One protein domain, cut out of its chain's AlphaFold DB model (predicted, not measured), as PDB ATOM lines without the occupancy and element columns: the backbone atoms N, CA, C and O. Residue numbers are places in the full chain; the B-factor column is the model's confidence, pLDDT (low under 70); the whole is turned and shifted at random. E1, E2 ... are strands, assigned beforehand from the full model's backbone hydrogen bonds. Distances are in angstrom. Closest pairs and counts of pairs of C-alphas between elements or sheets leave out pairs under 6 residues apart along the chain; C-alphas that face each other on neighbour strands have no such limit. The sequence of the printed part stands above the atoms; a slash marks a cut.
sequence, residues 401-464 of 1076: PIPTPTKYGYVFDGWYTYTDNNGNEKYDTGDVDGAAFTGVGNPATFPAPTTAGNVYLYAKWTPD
ATOM      1  N   PRO A 401     190.278 189.872 187.898       83.25
ATOM      2  CA  PRO A 401     189.190 189.039 187.387       83.25
ATOM      3  C   PRO A 401     189.476 188.559 185.960       83.25
ATOM      4  O   PRO A 401     190.098 189.274 185.168       83.25
ATOM      5  N   ILE A 402     188.999 187.358 185.627       87.62
ATOM      6  CA  ILE A 402     189.150 186.801 184.280       87.62
ATOM      7  C   ILE A 402     188.406 187.715 183.283       87.62
ATOM      8  O   ILE A 402     187.232 188.026 183.515       87.62
ATOM      9  N   PRO A 403     189.045 188.163 182.184       87.38
ATOM     10  CA  PRO A 403     188.420 189.057 181.213       87.38
ATOM     11  C   PRO A 403     187.133 188.473 180.634       87.38
ATOM     12  O   PRO A 403     187.088 187.298 180.283       87.38
ATOM     13  N   THR A 404     186.099 189.297 180.479       86.62
ATOM     14  CA  THR A 404     184.876 188.927 179.754       86.62
ATOM     15  C   THR A 404     184.909 189.608 178.388       86.62
ATOM     16  O   THR A 404     184.803 190.836 178.335       86.62
ATOM     17  N   PRO A 405     185.114 188.868 177.286       86.94
ATOM     18  CA  PRO A 405     185.052 189.449 175.960       86.94
ATOM     19  C   PRO A 405     183.603 189.796 175.605       86.94
ATOM     20  O   PRO A 405     182.639 189.315 176.196       86.94
ATOM     21  N   THR A 406     183.458 190.602 174.568       82.44
ATOM     22  CA  THR A 406     182.200 190.977 173.929       82.44
ATOM     23  C   THR A 406     182.260 190.561 172.465       82.44
ATOM     24  O   THR A 406     183.261 190.784 171.780       82.44
ATOM     25  N   LYS A 407     181.190 189.944 171.972       82.69
ATOM     26  CA  LYS A 407     181.017 189.584 170.566       82.69
ATOM     27  C   LYS A 407     179.652 190.082 170.145       82.69
ATOM     28  O   LYS A 407     178.655 189.833 170.814       82.69
ATOM     29  N   TYR A 408     179.623 190.838 169.061       76.44
ATOM     30  CA  TYR A 408     178.417 191.521 168.626       76.44
ATOM     31  C   TYR A 408     177.272 190.526 168.373       76.44
ATOM     32  O   TYR A 408     177.416 189.629 167.545       76.44
ATOM     33  N   GLY A 409     176.166 190.676 169.110       73.06
ATOM     34  CA  GLY A 409     174.988 189.802 169.033       73.06
ATOM     35  C   GLY A 409     175.075 188.492 169.811       73.06
ATOM     36  O   GLY A 409     174.143 187.703 169.758       73.06
ATOM     37  N   TYR A 410     176.154 188.234 170.545       81.25
ATOM     38  CA  TYR A 410     176.312 187.002 171.314       81.25
ATOM     39  C   TYR A 410     176.547 187.291 172.801       81.25
ATOM     40  O   TYR A 410     177.244 188.237 173.168       81.25
ATOM     41  N   VAL A 411     176.007 186.426 173.656       84.19
ATOM     42  CA  VAL A 411     176.281 186.355 175.093       84.19
ATOM     43  C   VAL A 411     177.473 185.426 175.322       84.19
ATOM     44  O   VAL A 411     177.586 184.369 174.702       84.19
ATOM     45  N   PHE A 412     178.402 185.850 176.177       87.69
ATOM     46  CA  PHE A 412     179.603 185.086 176.514       87.69
ATOM     47  C   PHE A 412     179.271 183.941 177.483       87.69
ATOM     48  O   PHE A 412     178.813 184.201 178.596       87.69
ATOM     49  N   ASP A 413     179.546 182.692 177.092       84.69
ATOM     50  CA  ASP A 413     179.251 181.500 177.908       84.69
ATOM     51  C   ASP A 413     180.411 181.087 178.830       84.69
ATOM     52  O   ASP A 413     180.235 180.255 179.723       84.69
ATOM     53  N   GLY A 414     181.612 181.631 178.611       88.50
ATOM     54  CA  GLY A 414     182.810 181.312 179.388       88.50
ATOM     55  C   GLY A 414     184.032 180.950 178.541       88.50
ATOM     56  O   GLY A 414     183.956 180.772 177.323       88.50
ATOM     57  N   TRP A 415     185.174 180.836 179.225       91.31
ATOM     58  CA  TRP A 415     186.449 180.393 178.657       91.31
ATOM     59  C   TRP A 415     186.616 178.880 178.783       91.31
ATOM     60  O   TRP A 415     186.267 178.299 179.811       91.31
ATOM     61  N   TYR A 416     187.199 178.255 177.767       92.44
ATOM     62  CA  TYR A 416     187.531 176.830 177.733       92.44
ATOM     63  C   TYR A 416     188.997 176.654 177.374       92.44
ATOM     64  O   TYR A 416     189.510 177.387 176.535       92.44
ATOM     65  N   THR A 417     189.679 175.705 178.010       92.06
ATOM     66  CA  THR A 417     191.058 175.387 177.643       92.06
ATOM     67  C   THR A 417     191.108 174.635 176.318       92.06
ATOM     68  O   THR A 417     190.154 173.951 175.959       92.06
ATOM     69  N   TYR A 418     192.227 174.731 175.604       92.00
ATOM     70  CA  TYR A 418     192.534 173.851 174.477       92.00
ATOM     71  C   TYR A 418     194.037 173.566 174.399       92.00
ATOM     72  O   TYR A 418     194.847 174.245 175.031       92.00
ATOM     73  N   THR A 419     194.403 172.518 173.661       90.19
ATOM     74  CA  THR A 419     195.801 172.247 173.298       90.19
ATOM     75  C   THR A 419     196.038 172.728 171.877       90.19
ATOM     76  O   THR A 419     195.451 172.163 170.956       90.19
ATOM     77  N   ASP A 420     196.887 173.745 171.732       87.56
ATOM     78  CA  ASP A 420     197.332 174.274 170.441       87.56
ATOM     79  C   ASP A 420     198.382 173.332 169.829       87.56
ATOM     80  O   ASP A 420     199.521 173.247 170.300       87.56
ATOM     81  N   ASN A 421     197.983 172.577 168.806       86.94
ATOM     82  CA  ASN A 421     198.850 171.587 168.161       86.94
ATOM     83  C   ASN A 421     199.676 172.165 167.009       86.94
ATOM     84  O   ASN A 421     200.637 171.529 166.566       86.94
ATOM     85  N   ASN A 422     199.293 173.327 166.484       84.19
ATOM     86  CA  ASN A 422     199.902 173.927 165.298       84.19
ATOM     87  C   ASN A 422     200.726 175.192 165.627       84.19
ATOM     88  O   ASN A 422     201.482 175.662 164.773       84.19
ATOM     89  N   GLY A 423     200.639 175.685 166.866       81.88
ATOM     90  CA  GLY A 423     201.389 176.817 167.401       81.88
ATOM     91  C   GLY A 423     200.869 178.181 166.949       81.88
ATOM     92  O   GLY A 423     201.658 179.127 166.906       81.88
ATOM     93  N   ASN A 424     199.603 178.292 166.537       84.44
ATOM     94  CA  ASN A 424     199.028 179.530 165.999       84.44
ATOM     95  C   ASN A 424     198.241 180.369 167.026       84.44
ATOM     96  O   ASN A 424     197.744 181.441 166.665       84.44
ATOM     97  N   GLU A 425     198.140 179.899 168.271       87.62
ATOM     98  CA  GLU A 425     197.426 180.529 169.389       87.62
ATOM     99  C   GLU A 425     195.924 180.776 169.130       87.62
ATOM    100  O   GLU A 425     195.303 181.633 169.772       87.62
ATOM    101  N   LYS A 426     195.312 180.025 168.206       87.62
ATOM    102  CA  LYS A 426     193.878 180.059 167.896       87.62
ATOM    103  C   LYS A 426     193.292 178.662 167.945       87.62
ATOM    104  O   LYS A 426     193.887 177.727 167.443       87.62
ATOM    105  N   TYR A 427     192.079 178.546 168.468       88.19
ATOM    106  CA  TYR A 427     191.357 177.284 168.463       88.19
ATOM    107  C   TYR A 427     190.758 177.018 167.075       88.19
ATOM    108  O   TYR A 427     189.815 177.703 166.651       88.19
ATOM    109  N   ASP A 428     191.299 176.028 166.364       86.56
ATOM    110  CA  ASP A 428     190.863 175.650 165.019       86.56
ATOM    111  C   ASP A 428     190.911 174.132 164.721       86.56
ATOM    112  O   ASP A 428     190.900 173.270 165.604       86.56
ATOM    113  N   THR A 429     190.810 173.777 163.434       82.12
ATOM    114  CA  THR A 429     190.748 172.378 162.994       82.12
ATOM    115  C   THR A 429     192.117 171.715 163.130       82.12
ATOM    116  O   THR A 429     192.980 171.874 162.271       82.12
ATOM    117  N   GLY A 430     192.272 170.893 164.166       81.25
ATOM    118  CA  GLY A 430     193.522 170.193 164.479       81.25
ATOM    119  C   GLY A 430     193.867 170.241 165.966       81.25
ATOM    120  O   GLY A 430     194.651 169.412 166.430       81.25
ATOM    121  N   ASP A 431     193.237 171.148 166.712       89.56
ATOM    122  CA  ASP A 431     193.399 171.272 168.156       89.56
ATOM    123  C   ASP A 431     192.539 170.283 168.937       89.56
ATOM    124  O   ASP A 431     191.564 169.707 168.441       89.56
ATOM    125  N   VAL A 432     192.915 170.084 170.198       87.75
ATOM    126  CA  VAL A 432     192.163 169.246 171.135       87.75
ATOM    127  C   VAL A 432     191.422 170.145 172.115       87.75
ATOM    128  O   VAL A 432     192.047 170.898 172.865       87.75
ATOM    129  N   ASP A 433     190.091 170.036 172.109       88.12
ATOM    130  CA  ASP A 433     189.215 170.719 173.062       88.12
ATOM    131  C   ASP A 433     189.523 170.280 174.503       88.12
ATOM    132  O   ASP A 433     189.809 169.110 174.778       88.12
ATOM    133  N   GLY A 434     189.468 171.233 175.424       85.19
ATOM    134  CA  GLY A 434     189.720 171.044 176.844       85.19
ATOM    135  C   GLY A 434     188.469 171.236 177.697       85.19
ATOM    136  O   GLY A 434     187.333 171.015 177.280       85.19
ATOM    137  N   ALA A 435     188.682 171.606 178.957       88.75
ATOM    138  CA  ALA A 435     187.614 171.781 179.938       88.75
ATOM    139  C   ALA A 435     187.275 173.264 180.124       88.75
ATOM    140  O   ALA A 435     188.056 174.146 179.771       88.75
ATOM    141  N   ALA A 436     186.119 173.547 180.729       87.00
ATOM    142  CA  ALA A 436     185.779 174.906 181.137       87.00
ATOM    143  C   ALA A 436     186.851 175.457 182.092       87.00
ATOM    144  O   ALA A 436     187.192 174.825 183.096       87.00
ATOM    145  N   PHE A 437     187.368 176.644 181.793       88.88
ATOM    146  CA  PHE A 437     188.321 177.341 182.642       88.88
ATOM    147  C   PHE A 437     187.566 178.116 183.721       88.88
ATOM    148  O   PHE A 437     187.142 179.258 183.533       88.88
ATOM    149  N   THR A 438     187.361 177.466 184.862       80.88
ATOM    150  CA  THR A 438     186.709 178.073 186.023       80.88
ATOM    151  C   THR A 438     187.755 178.753 186.900       80.88
ATOM    152  O   THR A 438     188.611 178.080 187.476       80.88
ATOM    153  N   GLY A 439     187.689 180.080 187.016       81.19
ATOM    154  CA  GLY A 439     188.498 180.823 187.983       81.19
ATOM    155  C   GLY A 439     188.143 180.510 189.440       81.19
ATOM    156  O   GLY A 439     187.270 179.692 189.736       81.19
ATOM    157  N   VAL A 440     188.807 181.198 190.366       77.31
ATOM    158  CA  VAL A 440     188.585 181.078 191.816       77.31
ATOM    159  C   VAL A 440     187.872 182.317 192.371       77.31
ATOM    160  O   VAL A 440     188.168 183.436 191.967       77.31
ATOM    161  N   GLY A 441     186.933 182.136 193.309       76.31
ATOM    162  CA  GLY A 441     186.185 183.236 193.946       76.31
ATOM    163  C   GLY A 441     184.967 183.758 193.160       76.31
ATOM    164  O   GLY A 441     184.595 183.207 192.128       76.31
ATOM    165  N   ASN A 442     184.312 184.807 193.683       71.50
ATOM    166  CA  ASN A 442     183.209 185.524 193.026       71.50
ATOM    167  C   ASN A 442     183.384 187.051 193.208       71.50
ATOM    168  O   ASN A 442     183.221 187.526 194.336       71.50
ATOM    169  N   PRO A 443     183.704 187.822 192.148       70.75
ATOM    170  CA  PRO A 443     183.897 187.397 190.754       70.75
ATOM    171  C   PRO A 443     185.126 186.488 190.567       70.75
ATOM    172  O   PRO A 443     186.070 186.553 191.350       70.75
ATOM    173  N   ALA A 444     185.098 185.628 189.543       80.06
ATOM    174  CA  ALA A 444     186.144 184.636 189.293       80.06
ATOM    175  C   ALA A 444     187.466 185.291 188.838       80.06
ATOM    176  O   ALA A 444     187.502 186.004 187.832       80.06
ATOM    177  N   THR A 445     188.555 185.032 189.562       84.12
ATOM    178  CA  THR A 445     189.926 185.464 189.229       84.12
ATOM    179  C   THR A 445     190.768 184.295 188.724       84.12
ATOM    180  O   THR A 445     190.372 183.133 188.858       84.12
ATOM    181  N   PHE A 446     191.943 184.580 188.159       85.94
ATOM    182  CA  PHE A 446     192.883 183.528 187.760       85.94
ATOM    183  C   PHE A 446     193.294 182.657 188.963       85.94
ATOM    184  O   PHE A 446     193.403 183.155 190.089       85.94
ATOM    185  N   PRO A 447     193.499 181.343 188.772       83.00
ATOM    186  CA  PRO A 447     194.094 180.496 189.798       83.00
ATOM    187  C   PRO A 447     195.564 180.875 190.015       83.00
ATOM    188  O   PRO A 447     196.245 181.322 189.095       83.00
ATOM    189  N   ALA A 448     196.071 180.676 191.234       79.06
ATOM    190  CA  ALA A 448     197.467 180.964 191.541       79.06
ATOM    191  C   ALA A 448     198.429 180.098 190.696       79.06
ATOM    192  O   ALA A 448     198.272 178.873 190.649       79.06
ATOM    193  N   PRO A 449     199.451 180.705 190.069       75.31
ATOM    194  CA  PRO A 449     200.309 180.037 189.101       75.31
ATOM    195  C   PRO A 449     201.392 179.214 189.804       75.31
ATOM    196  O   PRO A 449     202.381 179.743 190.311       75.31
ATOM    197  N   THR A 450     201.218 177.894 189.844       69.19
ATOM    198  CA  THR A 450     202.191 176.973 190.460       69.19
ATOM    199  C   THR A 450     203.135 176.321 189.453       69.19
ATOM    200  O   THR A 450     204.160 175.777 189.851       69.19
ATOM    201  N   THR A 451     202.808 176.374 188.157       72.50
ATOM    202  CA  THR A 451     203.582 175.760 187.069       72.50
ATOM    203  C   THR A 451     203.765 176.767 185.939       72.50
ATOM    204  O   THR A 451     202.801 177.409 185.527       72.50
ATOM    205  N   ALA A 452     204.999 176.920 185.456       71.56
ATOM    206  CA  ALA A 452     205.320 177.819 184.351       71.56
ATOM    207  C   ALA A 452     204.902 177.179 183.020       71.56
ATOM    208  O   ALA A 452     205.046 175.967 182.851       71.56
ATOM    209  N   GLY A 453     204.396 177.977 182.078       80.75
ATOM    210  CA  GLY A 453     203.917 177.488 180.781       80.75
ATOM    211  C   GLY A 453     202.813 178.345 180.160       80.75
ATOM    212  O   GLY A 453     202.407 179.359 180.726       80.75
ATOM    213  N   ASN A 454     202.329 177.925 178.989       84.50
ATOM    214  CA  ASN A 454     201.209 178.560 178.298       84.50
ATOM    215  C   ASN A 454     199.887 177.861 178.654       84.50
ATOM    216  O   ASN A 454     199.807 176.632 178.643       84.50
ATOM    217  N   VAL A 455     198.847 178.646 178.925       88.38
ATOM    218  CA  VAL A 455     197.457 178.199 179.056       88.38
ATOM    219  C   VAL A 455     196.666 178.841 177.927       88.38
ATOM    220  O   VAL A 455     196.510 180.060 177.899       88.38
ATOM    221  N   TYR A 456     196.170 178.028 177.002       91.62
ATOM    222  CA  TYR A 456     195.392 178.500 175.863       91.62
ATOM    223  C   TYR A 456     193.901 178.410 176.165       91.62
ATOM    224  O   TYR A 456     193.411 177.348 176.555       91.62
ATOM    225  N   LEU A 457     193.192 179.530 176.019       92.50
ATOM    226  CA  LEU A 457     191.769 179.666 176.305       92.50
ATOM    227  C   LEU A 457     191.018 180.126 175.056       92.50
ATOM    228  O   LEU A 457     191.462 181.058 174.393       92.50
ATOM    229  N   TYR A 458     189.858 179.537 174.774       92.62
ATOM    230  CA  TYR A 458     188.945 180.010 173.737       92.62
ATOM    231  C   TYR A 458     187.542 180.297 174.286       92.62
ATOM    232  O   TYR A 458     187.088 179.678 175.253       92.62
ATOM    233  N   ALA A 459     186.870 181.289 173.704       90.12
ATOM    234  CA  ALA A 459     185.553 181.751 174.134       90.12
ATOM    235  C   ALA A 459     184.418 180.934 173.494       90.12
ATOM    236  O   ALA A 459     184.401 180.738 172.277       90.12
ATOM    237  N   LYS A 460     183.416 180.537 174.290       89.00
ATOM    238  CA  LYS A 460     182.122 180.034 173.787       89.00
ATOM    239  C   LYS A 460     181.042 181.116 173.866       89.00
ATOM    240  O   LYS A 460     181.096 182.001 174.721       89.00
ATOM    241  N   TRP A 461     180.096 181.050 172.934       85.62
ATOM    242  CA  TRP A 461     179.113 182.098 172.679       85.62
ATOM    243  C   TRP A 461     177.728 181.513 172.385       85.62
ATOM    244  O   TRP A 461     177.606 180.647 171.513       85.62
ATOM    245  N   THR A 462     176.686 182.083 172.989       81.81
ATOM    246  CA  THR A 462     175.277 181.850 172.637       81.81
ATOM    247  C   THR A 462     174.686 183.092 171.960       81.81
ATOM    248  O   THR A 462     175.032 184.207 172.344       81.81
ATOM    249  N   PRO A 463     173.834 182.969 170.922       79.00
ATOM    250  CA  PRO A 463     173.150 184.130 170.343       79.00
ATOM    251  C   PRO A 463     172.311 184.873 171.392       79.00
ATOM    252  O   PRO A 463     171.638 184.242 172.207       79.00
ATOM    253  N   ASP A 464     172.335 186.205 171.361       76.19
ATOM    254  CA  ASP A 464     171.548 187.052 172.258       76.19
ATOM    255  C   ASP A 464     170.034 186.804 172.056       76.19
ATOM    256  O   ASP A 464     169.541 186.895 170.924       76.19
TER     257      ASP A 464
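This is residues 401 to 464 of the 1076 residues of the protein "Repeat protein" of Lachnospiraceae bacterium oral taxon 082 str. F0431 (UniProt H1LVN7). A small, strongly twisted ribbon of strands runs along the longest axis: the two long strands E1 and E3 lie side by side, and the short strand E2 pairs with the later part of E1. Long unnamed stretches loop out from this ribbon, residues 437 to 452 on one side of it and residues 420 to 431 on the other. The printed part has 64 residues with no named helix and three named strands, E1, E2 and E3 along the chain, which form one antiparallel sheet in the order E2, E1, E3. The class is all strand, though under half of the residues, 26 of 64, are in named elements. The whole is only just loose, close to compact, with a radius of gyration of the C-alphas of 12.9 A, and it is flat, spanning 34 by 31 by 16 A.

The printed part begins at Pro 401, with its C-alpha at (189.190, 189.039, 187.387). E1 is residues 410 to 419, 24.5 A from first to last C-alpha, and its C-alpha 410 is at (176.312, 187.002, 171.314). E1 bends by 64 degrees at residue 413. E2 is residues 432 to 436, 13.1 A long. E3, the longest strand, is residues 453 to 463, 33.2 A long, and ends with C-alpha 463 at (173.150, 184.130, 170.343).

E1 is the inner strand of the sheet, and E2 and E3 are its edge strands. E1 and E3 are antiparallel, with 150 degrees between their directions. The C-alphas of Tyr 410 and Pro 463 face each other at 4.4 A, and those of Thr 417 and Leu 457 at 4.5 A. Within hydrogen-bond range are N 411 and O 462 at 2.8 A, and N 458 and O 416 at 2.8 A. E1 and E2 form a hairpin, antiparallel with 124 degrees between their directions. The C-alphas of Tyr 416 and Ala 436 face each other at 4.3 A. N 417 and O 435, at 2.9 A, are within hydrogen-bond range, and so are N 434 and O 417, at 2.9 A. E2 and E3 are apart. The sheet's C-alphas lie up to 6.2 A off its best plane.

The two C-alphas farthest apart are those of Thr 451 and Asp 464, at 37.1 A. The first and last printed C-alphas, 401 and 464, are 23.3 A apart. The printed part has no cut. The link from E1 to E2, 12 residues, is long, and so is the link from E2 to E3, 16 residues. The mean pLDDT of the printed part is 84.0, and residue 450 is the one printed residue under 70.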